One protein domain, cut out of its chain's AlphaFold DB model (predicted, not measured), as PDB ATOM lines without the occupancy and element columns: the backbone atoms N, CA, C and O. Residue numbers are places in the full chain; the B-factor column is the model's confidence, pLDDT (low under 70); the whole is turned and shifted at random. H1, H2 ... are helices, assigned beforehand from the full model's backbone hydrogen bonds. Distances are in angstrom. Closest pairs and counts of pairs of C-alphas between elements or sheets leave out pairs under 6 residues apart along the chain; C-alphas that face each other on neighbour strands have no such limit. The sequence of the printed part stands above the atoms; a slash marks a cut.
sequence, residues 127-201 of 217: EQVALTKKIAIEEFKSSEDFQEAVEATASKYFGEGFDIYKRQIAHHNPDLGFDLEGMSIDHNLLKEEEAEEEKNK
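This is residues 127 to 201 of the 217 residues of an uncharacterized protein of Actinidia rufa (UniProt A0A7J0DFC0). One long helix, H2, makes much of the length of an open, hook-shaped chain: the shorter H1 joins its first end at an angled corner, and after its other end a long loop, residues 173 to 186, folds back and leads to H3, which is apart from both other helices. The printed part has 75 residues with three named helices, in the order H1, H2, H3, and no named strand; the class is all helix. The whole is extended, with a radius of gyration of the C-alphas of 19.4 A, and a rod in outline, spanning 63 by 26 by 19 A.

H2, residues 144 to 172, touches no helix. H1, residues 127 to 141, is close to H2 but not clearly touching it; their closest C-alphas, those of Phe 140 and Phe 146, are 6.9 A apart. H1 and H2 run the same way at a steep tilt of 58 degrees. H3, residues 187 to 201, is apart from H1 and from H2. In H1, H2 and H3 every O i to N i+4 pair is within hydrogen-bond range.

H2 is the longest helix, 29 residues and 41.4 A from first to last C-alpha; C-alpha 144 is at (15.921, -11.279, 0.174) and C-alpha 172 at (53.990, -13.822, -15.900). H1 measures 21.0 A and begins with C-alpha 127 at (17.209, 3.874, 23.962). H3 measures 21.7 A and ends with C-alpha 201 at (23.216, -22.032, 13.864).

The two C-alphas farthest apart, those of Gln 128 and Asp 175, are 63.6 A apart. The printed part has no cut. The link from H1 to H2 is tight, and the link from H2 to H3, 14 residues, is long. Residues 127 to 158, 171 to 177 and 186 to 201 stand free. The mean pLDDT of the printed part is 85.6, that of H3 is 76, and no printed residue is under 70.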
ATOM      1  N   GLU A 127      17.005   5.331  23.945       87.38
ATOM      2  CA  GLU A 127      17.209   3.874  23.962       87.38
ATOM      3  C   GLU A 127      16.180   3.151  23.092       87.38
ATOM      4  O   GLU A 127      16.538   2.268  22.311       87.38
ATOM      5  N   GLN A 128      14.914   3.573  23.154       84.62
ATOM      6  CA  GLN A 128      13.856   3.038  22.293       84.62
ATOM      7  C   GLN A 128      14.143   3.324  20.814       84.62
ATOM      8  O   GLN A 128      14.029   2.438  19.969       84.62
ATOM      9  N   VAL A 129      14.587   4.541  20.485       89.06
ATOM     10  CA  VAL A 129      14.976   4.894  19.112       89.06
ATOM     11  C   VAL A 129      16.163   4.052  18.639       89.06
ATOM     12  O   VAL A 129      16.172   3.611  17.487       89.06
ATOM     13  N   ALA A 130      17.159   3.807  19.492       93.19
ATOM     14  CA  ALA A 130      18.292   2.950  19.154       93.19
ATOM     15  C   ALA A 130      17.863   1.492  18.918       93.19
ATOM     16  O   ALA A 130      18.311   0.873  17.950       93.19
ATOM     17  N   LEU A 131      16.965   0.966  19.755       91.62
ATOM     18  CA  LEU A 131      16.458  -0.400  19.652       91.62
ATOM     19  C   LEU A 131      15.636  -0.590  18.369       91.62
ATOM     20  O   LEU A 131      15.920  -1.504  17.596       91.62
ATOM     21  N   THR A 132      14.713   0.324  18.068       91.69
ATOM     22  CA  THR A 132      13.919   0.280  16.828       91.69
ATOM     23  C   THR A 132      14.797   0.387  15.581       91.69
ATOM     24  O   THR A 132      14.589  -0.344  14.614       91.69
ATOM     25  N   LYS A 133      15.829   1.245  15.593       96.25
ATOM     26  CA  LYS A 133      16.803   1.323  14.489       96.25
ATOM     27  C   LYS A 133      17.556   0.013  14.304       96.25
ATOM     28  O   LYS A 133      17.765  -0.406  13.169       96.25
ATOM     29  N   LYS A 134      17.976  -0.622  15.401       96.19
ATOM     30  CA  LYS A 134      18.680  -1.904  15.349       96.19
ATOM     31  C   LYS A 134      17.802  -2.983  14.715       96.19
ATOM     32  O   LYS A 134      18.276  -3.646  13.801       96.19
ATOM     33  N   ILE A 135      16.539  -3.086  15.136       95.00
ATOM     34  CA  ILE A 135      15.566  -4.029  14.561       95.00
ATOM     35  C   ILE A 135      15.397  -3.773  13.061       95.00
ATOM     36  O   ILE A 135      15.567  -4.694  12.272       95.00
ATOM     37  N   ALA A 136      15.156  -2.525  12.653       96.25
ATOM     38  CA  ALA A 136      14.962  -2.192  11.241       96.25
ATOM     39  C   ALA A 136      16.194  -2.515  10.369       96.25
ATOM     40  O   ALA A 136      16.056  -2.946   9.227       96.25
ATOM     41  N   ILE A 137      17.411  -2.324  10.893       95.62
ATOM     42  CA  ILE A 137      18.652  -2.683  10.186       95.62
ATOM     43  C   ILE A 137      18.795  -4.202  10.064       95.62
ATOM     44  O   ILE A 137      19.231  -4.691   9.025       95.62
ATOM     45  N   GLU A 138      18.488  -4.941  11.126       95.50
ATOM     46  CA  GLU A 138      18.575  -6.401  11.143       95.50
ATOM     47  C   GLU A 138      17.542  -7.038  10.206       95.50
ATOM     48  O   GLU A 138      17.886  -7.933   9.437       95.50
ATOM     49  N   GLU A 139      16.321  -6.502  10.186       96.00
ATOM     50  CA  GLU A 139      15.267  -6.871   9.240       96.00
ATOM     51  C   GLU A 139      15.694  -6.587   7.793       96.00
ATOM     52  O   GLU A 139      15.631  -7.477   6.950       96.00
ATOM     53  N   PHE A 140      16.233  -5.394   7.510       96.88
ATOM     54  CA  PHE A 140      16.734  -5.051   6.176       96.88
ATOM     55  C   PHE A 140      17.874  -5.974   5.719       96.88
ATOM     56  O   PHE A 140      17.866  -6.449   4.588       96.88
ATOM     57  N   LYS A 141      18.841  -6.275   6.593       95.69
ATOM     58  CA  LYS A 141      19.942  -7.205   6.281       95.69
ATOM     59  C   LYS A 141      19.476  -8.645   6.069       95.69
ATOM     60  O   LYS A 141      20.165  -9.405   5.401       95.69
ATOM     61  N   SER A 142      18.346  -9.014   6.664       92.94
ATOM     62  CA  SER A 142      17.739 -10.338   6.517       92.94
ATOM     63  C   SER A 142      16.762 -10.408   5.339       92.94
ATOM     64  O   SER A 142      16.184 -11.465   5.109       92.94
ATOM     65  N   SER A 143      16.552  -9.302   4.613       96.38
ATOM     66  CA  SER A 143      15.686  -9.276   3.433       96.38
ATOM     67  C   SER A 143      16.339  -9.972   2.238       96.38
ATOM     68  O   SER A 143      17.554  -9.885   2.045       96.38
ATOM     69  N   GLU A 144      15.509 -10.622   1.421       95.75
ATOM     70  CA  GLU A 144      15.921 -11.279   0.174       95.75
ATOM     71  C   GLU A 144      16.629 -10.296  -0.769       95.75
ATOM     72  O   GLU A 144      17.723 -10.571  -1.246       95.75
ATOM     73  N   ASP A 145      16.063  -9.096  -0.941       97.06
ATOM     74  CA  ASP A 145      16.622  -8.048  -1.800       97.06
ATOM     75  C   ASP A 145      18.067  -7.683  -1.410       97.06
ATOM     76  O   ASP A 145      18.907  -7.403  -2.268       97.06
ATOM     77  N   PHE A 146      18.377  -7.666  -0.106       96.44
ATOM     78  CA  PHE A 146      19.736  -7.404   0.367       96.44
ATOM     79  C   PHE A 146      20.677  -8.563   0.032       96.44
ATOM     80  O   PHE A 146      21.802  -8.316  -0.407       96.44
ATOM     81  N   GLN A 147      20.232  -9.808   0.215       93.50
ATOM     82  CA  GLN A 147      21.023 -10.993  -0.117       93.50
ATOM     83  C   GLN A 147      21.308 -11.068  -1.620       93.50
ATOM     84  O   GLN A 147      22.474 -11.164  -2.000       93.50
ATOM     85  N   GLU A 148      20.290 -10.888  -2.464       94.62
ATOM     86  CA  GLU A 148      20.433 -10.848  -3.923       94.62
ATOM     87  C   GLU A 148      21.399  -9.734  -4.355       94.62
ATOM     88  O   GLU A 148      22.289  -9.948  -5.182       94.62
ATOM     89  N   ALA A 149      21.294  -8.539  -3.763       95.62
ATOM     90  CA  ALA A 149      22.198  -7.432  -4.073       95.62
ATOM     91  C   ALA A 149      23.656  -7.726  -3.675       95.62
ATOM     92  O   ALA A 149      24.585  -7.364  -4.413       95.62
ATOM     93  N   VAL A 150      23.876  -8.367  -2.521       93.75
ATOM     94  CA  VAL A 150      25.207  -8.796  -2.071       93.75
ATOM     95  C   VAL A 150      25.765  -9.865  -3.005       93.75
ATOM     96  O   VAL A 150      26.899  -9.715  -3.459       93.75
ATOM     97  N   GLU A 151      24.979 -10.884  -3.350       89.50
ATOM     98  CA  GLU A 151      25.387 -11.961  -4.255       89.50
ATOM     99  C   GLU A 151      25.704 -11.426  -5.655       89.50
ATOM    100  O   GLU A 151      26.771 -11.706  -6.199       89.50
ATOM    101  N   ALA A 152      24.845 -10.573  -6.217       89.88
ATOM    102  CA  ALA A 152      25.070  -9.957  -7.521       89.88
ATOM    103  C   ALA A 152      26.350  -9.104  -7.538       89.88
ATOM    104  O   ALA A 152      27.133  -9.146  -8.492       89.88
ATOM    105  N   THR A 153      26.599  -8.344  -6.466       91.00
ATOM    106  CA  THR A 153      27.806  -7.513  -6.341       91.00
ATOM    107  C   THR A 153      29.060  -8.368  -6.160       91.00
ATOM    108  O   THR A 153      30.079  -8.105  -6.805       91.00
ATOM    109  N   ALA A 154      28.991  -9.402  -5.321       86.25
ATOM    110  CA  ALA A 154      30.078 -10.344  -5.097       86.25
ATOM    111  C   ALA A 154      30.404 -11.110  -6.384       86.25
ATOM    112  O   ALA A 154      31.557 -11.124  -6.803       86.25
ATOM    113  N   SER A 155      29.399 -11.655  -7.069       83.25
ATOM    114  CA  SER A 155      29.541 -12.348  -8.352       83.25
ATOM    115  C   SER A 155      30.237 -11.469  -9.391       83.25
ATOM    116  O   SER A 155      31.192 -11.897 -10.039       83.25
ATOM    117  N   LYS A 156      29.858 -10.187  -9.473       86.12
ATOM    118  CA  LYS A 156      30.529  -9.228 -10.354       86.12
ATOM    119  C   LYS A 156      32.002  -9.023  -9.986       86.12
ATOM    120  O   LYS A 156      32.858  -9.037 -10.866       86.12
ATOM    121  N   TYR A 157      32.303  -8.816  -8.705       82.94
ATOM    122  CA  TYR A 157      33.661  -8.497  -8.259       82.94
ATOM    123  C   TYR A 157      34.597  -9.709  -8.318       82.94
ATOM    124  O   TYR A 157      35.716  -9.611  -8.823       82.94
ATOM    125  N   PHE A 158      34.132 -10.859  -7.833       81.81
ATOM    126  CA  PHE A 158      34.900 -12.096  -7.819       81.81
ATOM    127  C   PHE A 158      34.962 -12.750  -9.197       81.81
ATOM    128  O   PHE A 158      36.007 -13.291  -9.528       81.81
ATOM    129  N   GLY A 159      33.934 -12.639 -10.040       79.69
ATOM    130  CA  GLY A 159      33.982 -13.133 -11.418       79.69
ATOM    131  C   GLY A 159      35.015 -12.384 -12.264       79.69
ATOM    132  O   GLY A 159      36.041 -12.945 -12.653       79.69
ATOM    133  N   GLU A 160      34.794 -11.084 -12.504       79.25
ATOM    134  CA  GLU A 160      35.690 -10.290 -13.361       79.25
ATOM    135  C   GLU A 160      37.089 -10.123 -12.751       79.25
ATOM    136  O   GLU A 160      38.093 -10.179 -13.468       79.25
ATOM    137  N   GLY A 161      37.181  -9.936 -11.430       81.50
ATOM    138  CA  GLY A 161      38.459  -9.784 -10.733       81.50
ATOM    139  C   GLY A 161      39.325 -11.041 -10.811       81.50
ATOM    140  O   GLY A 161      40.533 -10.951 -11.058       81.50
ATOM    141  N   PHE A 162      38.719 -12.221 -10.676       83.00
ATOM    142  CA  PHE A 162      39.437 -13.489 -10.770       83.00
ATOM    143  C   PHE A 162      39.950 -13.756 -12.189       83.00
ATOM    144  O   PHE A 162      41.075 -14.226 -12.361       83.00
ATOM    145  N   ASP A 163      39.201 -13.371 -13.224       83.25
ATOM    146  CA  ASP A 163      39.662 -13.464 -14.614       83.25
ATOM    147  C   ASP A 163      40.859 -12.552 -14.917       83.25
ATOM    148  O   ASP A 163      41.734 -12.902 -15.720       83.25
ATOM    149  N   ILE A 164      40.925 -11.377 -14.285       86.06
ATOM    150  CA  ILE A 164      42.099 -10.496 -14.371       86.06
ATOM    151  C   ILE A 164      43.305 -11.175 -13.716       86.06
ATOM    152  O   ILE A 164      44.389 -11.195 -14.302       86.06
ATOM    153  N   TYR A 165      43.116 -11.771 -12.539       86.62
ATOM    154  CA  TYR A 165      44.174 -12.476 -11.822       86.62
ATOM    155  C   TYR A 165      44.696 -13.697 -12.598       86.62
ATOM    156  O   TYR A 165      45.908 -13.837 -12.778       86.62
ATOM    157  N   LYS A 166      43.803 -14.519 -13.171       87.19
ATOM    158  CA  LYS A 166      44.176 -15.632 -14.064       87.19
ATOM    159  C   LYS A 166      45.031 -15.149 -15.238       87.19
ATOM    160  O   LYS A 166      46.079 -15.730 -15.518       87.19
ATOM    161  N   ARG A 167      44.643 -14.040 -15.885       87.75
ATOM    162  CA  ARG A 167      45.426 -13.434 -16.977       87.75
ATOM    163  C   ARG A 167      46.803 -12.952 -16.526       87.75
ATOM    164  O   ARG A 167      47.765 -13.118 -17.274       87.75
ATOM    165  N   GLN A 168      46.921 -12.383 -15.327       89.94
ATOM    166  CA  GLN A 168      48.217 -11.975 -14.780       89.94
ATOM    167  C   GLN A 168      49.130 -13.177 -14.526       89.94
ATOM    168  O   GLN A 168      50.292 -13.140 -14.931       89.94
ATOM    169  N   ILE A 169      48.617 -14.258 -13.927       88.56
ATOM    170  CA  ILE A 169      49.402 -15.481 -13.713       88.56
ATOM    171  C   ILE A 169      49.880 -16.048 -15.049       88.56
ATOM    172  O   ILE A 169      51.080 -16.268 -15.202       88.56
ATOM    173  N   ALA A 170      48.976 -16.221 -16.018       87.56
ATOM    174  CA  ALA A 170      49.311 -16.764 -17.335       87.56
ATOM    175  C   ALA A 170      50.362 -15.915 -18.072       87.56
ATOM    176  O   ALA A 170      51.252 -16.451 -18.727       87.56
ATOM    177  N   HIS A 171      50.287 -14.587 -17.943       91.69
ATOM    178  CA  HIS A 171      51.234 -13.674 -18.579       91.69
ATOM    179  C   HIS A 171      52.629 -13.720 -17.937       91.69
ATOM    180  O   HIS A 171      53.634 -13.666 -18.642       91.69
ATOM    181  N   HIS A 172      52.707 -13.791 -16.607       94.62
ATOM    182  CA  HIS A 172      53.990 -13.822 -15.900       94.62
ATOM    183  C   HIS A 172      54.627 -15.214 -15.860       94.62
ATOM    184  O   HIS A 172      55.837 -15.311 -15.675       94.62
ATOM    185  N   ASN A 173      53.832 -16.267 -16.045       91.62
ATOM    186  CA  ASN A 173      54.256 -17.648 -15.873       91.62
ATOM    187  C   ASN A 173      53.694 -18.580 -16.967       91.62
ATOM    188  O   ASN A 173      52.878 -19.456 -16.670       91.62
ATOM    189  N   PRO A 174      54.120 -18.428 -18.230       87.50
ATOM    190  CA  PRO A 174      53.578 -19.221 -19.335       87.50
ATOM    191  C   PRO A 174      53.890 -20.725 -19.224       87.50
ATOM    192  O   PRO A 174      53.119 -21.545 -19.712       87.50
ATOM    193  N   ASP A 175      54.979 -21.095 -18.546       93.69
ATOM    194  CA  ASP A 175      55.470 -22.479 -18.492       93.69
ATOM    195  C   ASP A 175      54.916 -23.288 -17.313       93.69
ATOM    196  O   ASP A 175      55.272 -24.452 -17.131       93.69
ATOM    197  N   LEU A 176      54.056 -22.690 -16.482       85.19
ATOM    198  CA  LEU A 176      53.612 -23.327 -15.241       85.19
ATOM    199  C   LEU A 176      52.653 -24.508 -15.472       85.19
ATOM    200  O   LEU A 176      52.353 -25.232 -14.528       85.19
ATOM    201  N   GLY A 177      52.205 -24.735 -16.714       81.19
ATOM    202  CA  GLY A 177      51.435 -25.919 -17.115       81.19
ATOM    203  C   GLY A 177      50.084 -26.074 -16.410       81.19
ATOM    204  O   GLY A 177      49.422 -27.094 -16.585       81.19
ATOM    205  N   PHE A 178      49.675 -25.086 -15.611       81.06
ATOM    206  CA  PHE A 178      48.386 -25.075 -14.944       81.06
ATOM    207  C   PHE A 178      47.301 -24.693 -15.941       81.06
ATOM    208  O   PHE A 178      47.317 -23.601 -16.512       81.06
ATOM    209  N   ASP A 179      46.340 -25.592 -16.107       80.88
ATOM    210  CA  ASP A 179      45.091 -25.289 -16.782       80.88
ATOM    211  C   ASP A 179      44.231 -24.399 -15.873       80.88
ATOM    212  O   ASP A 179      43.469 -24.863 -15.024       80.88
ATOM    213  N   LEU A 180      44.407 -23.086 -16.022       80.38
ATOM    214  CA  LEU A 180      43.614 -22.076 -15.318       80.38
ATOM    215  C   LEU A 180      42.165 -22.017 -15.829       80.38
ATOM    216  O   LEU A 180      41.316 -21.424 -15.164       80.38
ATOM    217  N   GLU A 181      41.879 -22.600 -16.996       76.12
ATOM    218  CA  GLU A 181      40.536 -22.673 -17.577       76.12
ATOM    219  C   GLU A 181      39.692 -23.742 -16.862       76.12
ATOM    220  O   GLU A 181      38.486 -23.567 -16.702       76.12
ATOM    221  N   GLY A 182      40.345 -24.776 -16.317       77.75
ATOM    222  CA  GLY A 182      39.742 -25.784 -15.439       77.75
ATOM    223  C   GLY A 182      39.577 -25.369 -13.969       77.75
ATOM    224  O   GLY A 182      38.891 -26.059 -13.218       77.75
ATOM    225  N   MET A 183      40.161 -24.247 -13.533       73.06
ATOM    226  CA  MET A 183      39.976 -23.710 -12.174       73.06
ATOM    227  C   MET A 183      38.680 -22.888 -12.081       73.06
ATOM    228  O   MET A 183      38.704 -21.676 -11.856       73.06
ATOM    229  N   SER A 184      37.531 -23.536 -12.269       74.81
ATOM    230  CA  SER A 184      36.260 -22.992 -11.784       74.81
ATOM    231  C   SER A 184      36.179 -23.173 -10.269       74.81
ATOM    232  O   SER A 184      36.668 -24.172  -9.741       74.81
ATOM    233  N   ILE A 185      35.551 -22.229  -9.567       71.44
ATOM    234  CA  ILE A 185      35.205 -22.409  -8.153       71.44
ATOM    235  C   ILE A 185      34.360 -23.684  -8.044       71.44
ATOM    236  O   ILE A 185      33.368 -23.830  -8.759       71.44
ATOM    237  N   ASP A 186      34.779 -24.627  -7.199       76.56
ATOM    238  CA  ASP A 186      34.026 -25.858  -6.989       76.56
ATOM    239  C   ASP A 186      32.741 -25.525  -6.228       76.56
ATOM    240  O   ASP A 186      32.752 -25.270  -5.022       76.56
ATOM    241  N   HIS A 187      31.620 -25.505  -6.946       73.19
ATOM    242  CA  HIS A 187      30.305 -25.248  -6.364       73.19
ATOM    243  C   HIS A 187      29.925 -26.270  -5.282       73.19
ATOM    244  O   HIS A 187      29.074 -25.974  -4.444       73.19
ATOM    245  N   ASN A 188      30.554 -27.452  -5.260       79.06
ATOM    246  CA  ASN A 188      30.329 -28.432  -4.201       79.06
ATOM    247  C   ASN A 188      30.945 -27.987  -2.871       79.06
ATOM    248  O   ASN A 188      30.335 -28.214  -1.831       79.06
ATOM    249  N   LEU A 189      32.103 -27.318  -2.909       77.19
ATOM    250  CA  LEU A 189      32.771 -26.805  -1.711       77.19
ATOM    251  C   LEU A 189      31.941 -25.692  -1.059       77.19
ATOM    252  O   LEU A 189      31.777 -25.668   0.156       77.19
ATOM    253  N   LEU A 190      31.347 -24.820  -1.884       75.44
ATOM    254  CA  LEU A 190      30.467 -23.744  -1.419       75.44
ATOM    255  C   LEU A 190      29.237 -24.301  -0.680       75.44
ATOM    256  O   LEU A 190      28.827 -23.788   0.355       75.44
ATOM    257  N   LYS A 191      28.670 -25.390  -1.205       75.19
ATOM    258  CA  LYS A 191      27.494 -26.044  -0.628       75.19
ATOM    259  C   LYS A 191      27.803 -26.781   0.681       75.19
ATOM    260  O   LYS A 191      26.925 -26.913   1.529       75.19
ATOM    261  N   GLU A 192      29.026 -27.288   0.836       77.94
ATOM    262  CA  GLU A 192      29.487 -27.913   2.080       77.94
ATOM    263  C   GLU A 192      29.655 -26.872   3.197       77.94
ATOM    264  O   GLU A 192      29.197 -27.109   4.316       77.94
ATOM    265  N   GLU A 193      30.219 -25.703   2.879       75.62
ATOM    266  CA  GLU A 193      30.380 -24.588   3.824       75.62
ATOM    267  C   GLU A 193      29.024 -24.061   4.328       75.62
ATOM    268  O   GLU A 193      28.828 -23.910   5.535       75.62
ATOM    269  N   GLU A 194      28.045 -23.886   3.430       74.19
ATOM    270  CA  GLU A 194      26.687 -23.447   3.791       74.19
ATOM    271  C   GLU A 194      25.985 -24.442   4.737       74.19
ATOM    272  O   GLU A 194      25.355 -24.055   5.727       74.19
ATOM    273  N   ALA A 195      26.151 -25.747   4.491       76.56
ATOM    274  CA  ALA A 195      25.589 -26.792   5.345       76.56
ATOM    275  C   ALA A 195      26.232 -26.824   6.746       76.56
ATOM    276  O   ALA A 195      25.570 -27.149   7.740       76.56
ATOM    277  N   GLU A 196      27.522 -26.493   6.849       77.50
ATOM    278  CA  GLU A 196      28.223 -26.413   8.130       77.50
ATOM    279  C   GLU A 196      27.777 -25.189   8.946       77.50
ATOM    280  O   GLU A 196      27.579 -25.284  10.164       77.50
ATOM    281  N   GLU A 197      27.529 -24.060   8.278       76.38
ATOM    282  CA  GLU A 197      27.023 -22.841   8.912       76.38
ATOM    283  C   GLU A 197      25.598 -23.037   9.463       76.38
ATOM    284  O   GLU A 197      25.311 -22.662  10.608       76.38
ATOM    285  N   GLU A 198      24.723 -23.725   8.721       73.62
ATOM    286  CA  GLU A 198      23.371 -24.064   9.183       73.62
ATOM    287  C   GLU A 198      23.400 -24.992  10.412       73.62
ATOM    288  O   GLU A 198      22.651 -24.804  11.381       73.62
ATOM    289  N   LYS A 199      24.318 -25.964  10.429       78.69
ATOM    290  CA  LYS A 199      24.512 -26.865  11.572       78.69
ATOM    291  C   LYS A 199      24.954 -26.108  12.825       78.69
ATOM    292  O   LYS A 199      24.421 -26.367  13.906       78.69
ATOM    293  N   ASN A 200      25.867 -25.149  12.689       73.69
ATOM    294  CA  ASN A 200      26.327 -24.320  13.806       73.69
ATOM    295  C   ASN A 200      25.201 -23.434  14.361       73.69
ATOM    296  O   ASN A 200      25.012 -23.364  15.577       73.69
ATOM    297  N   LYS A 201      24.380 -22.850  13.481       73.75
ATOM    298  CA  LYS A 201      23.216 -22.032  13.864       73.75
ATOM    299  C   LYS A 201      22.163 -22.839  14.635       73.75
ATOM    300  O   LYS A 201      21.536 -22.332  15.567       73.75
TER     301      LYS A 201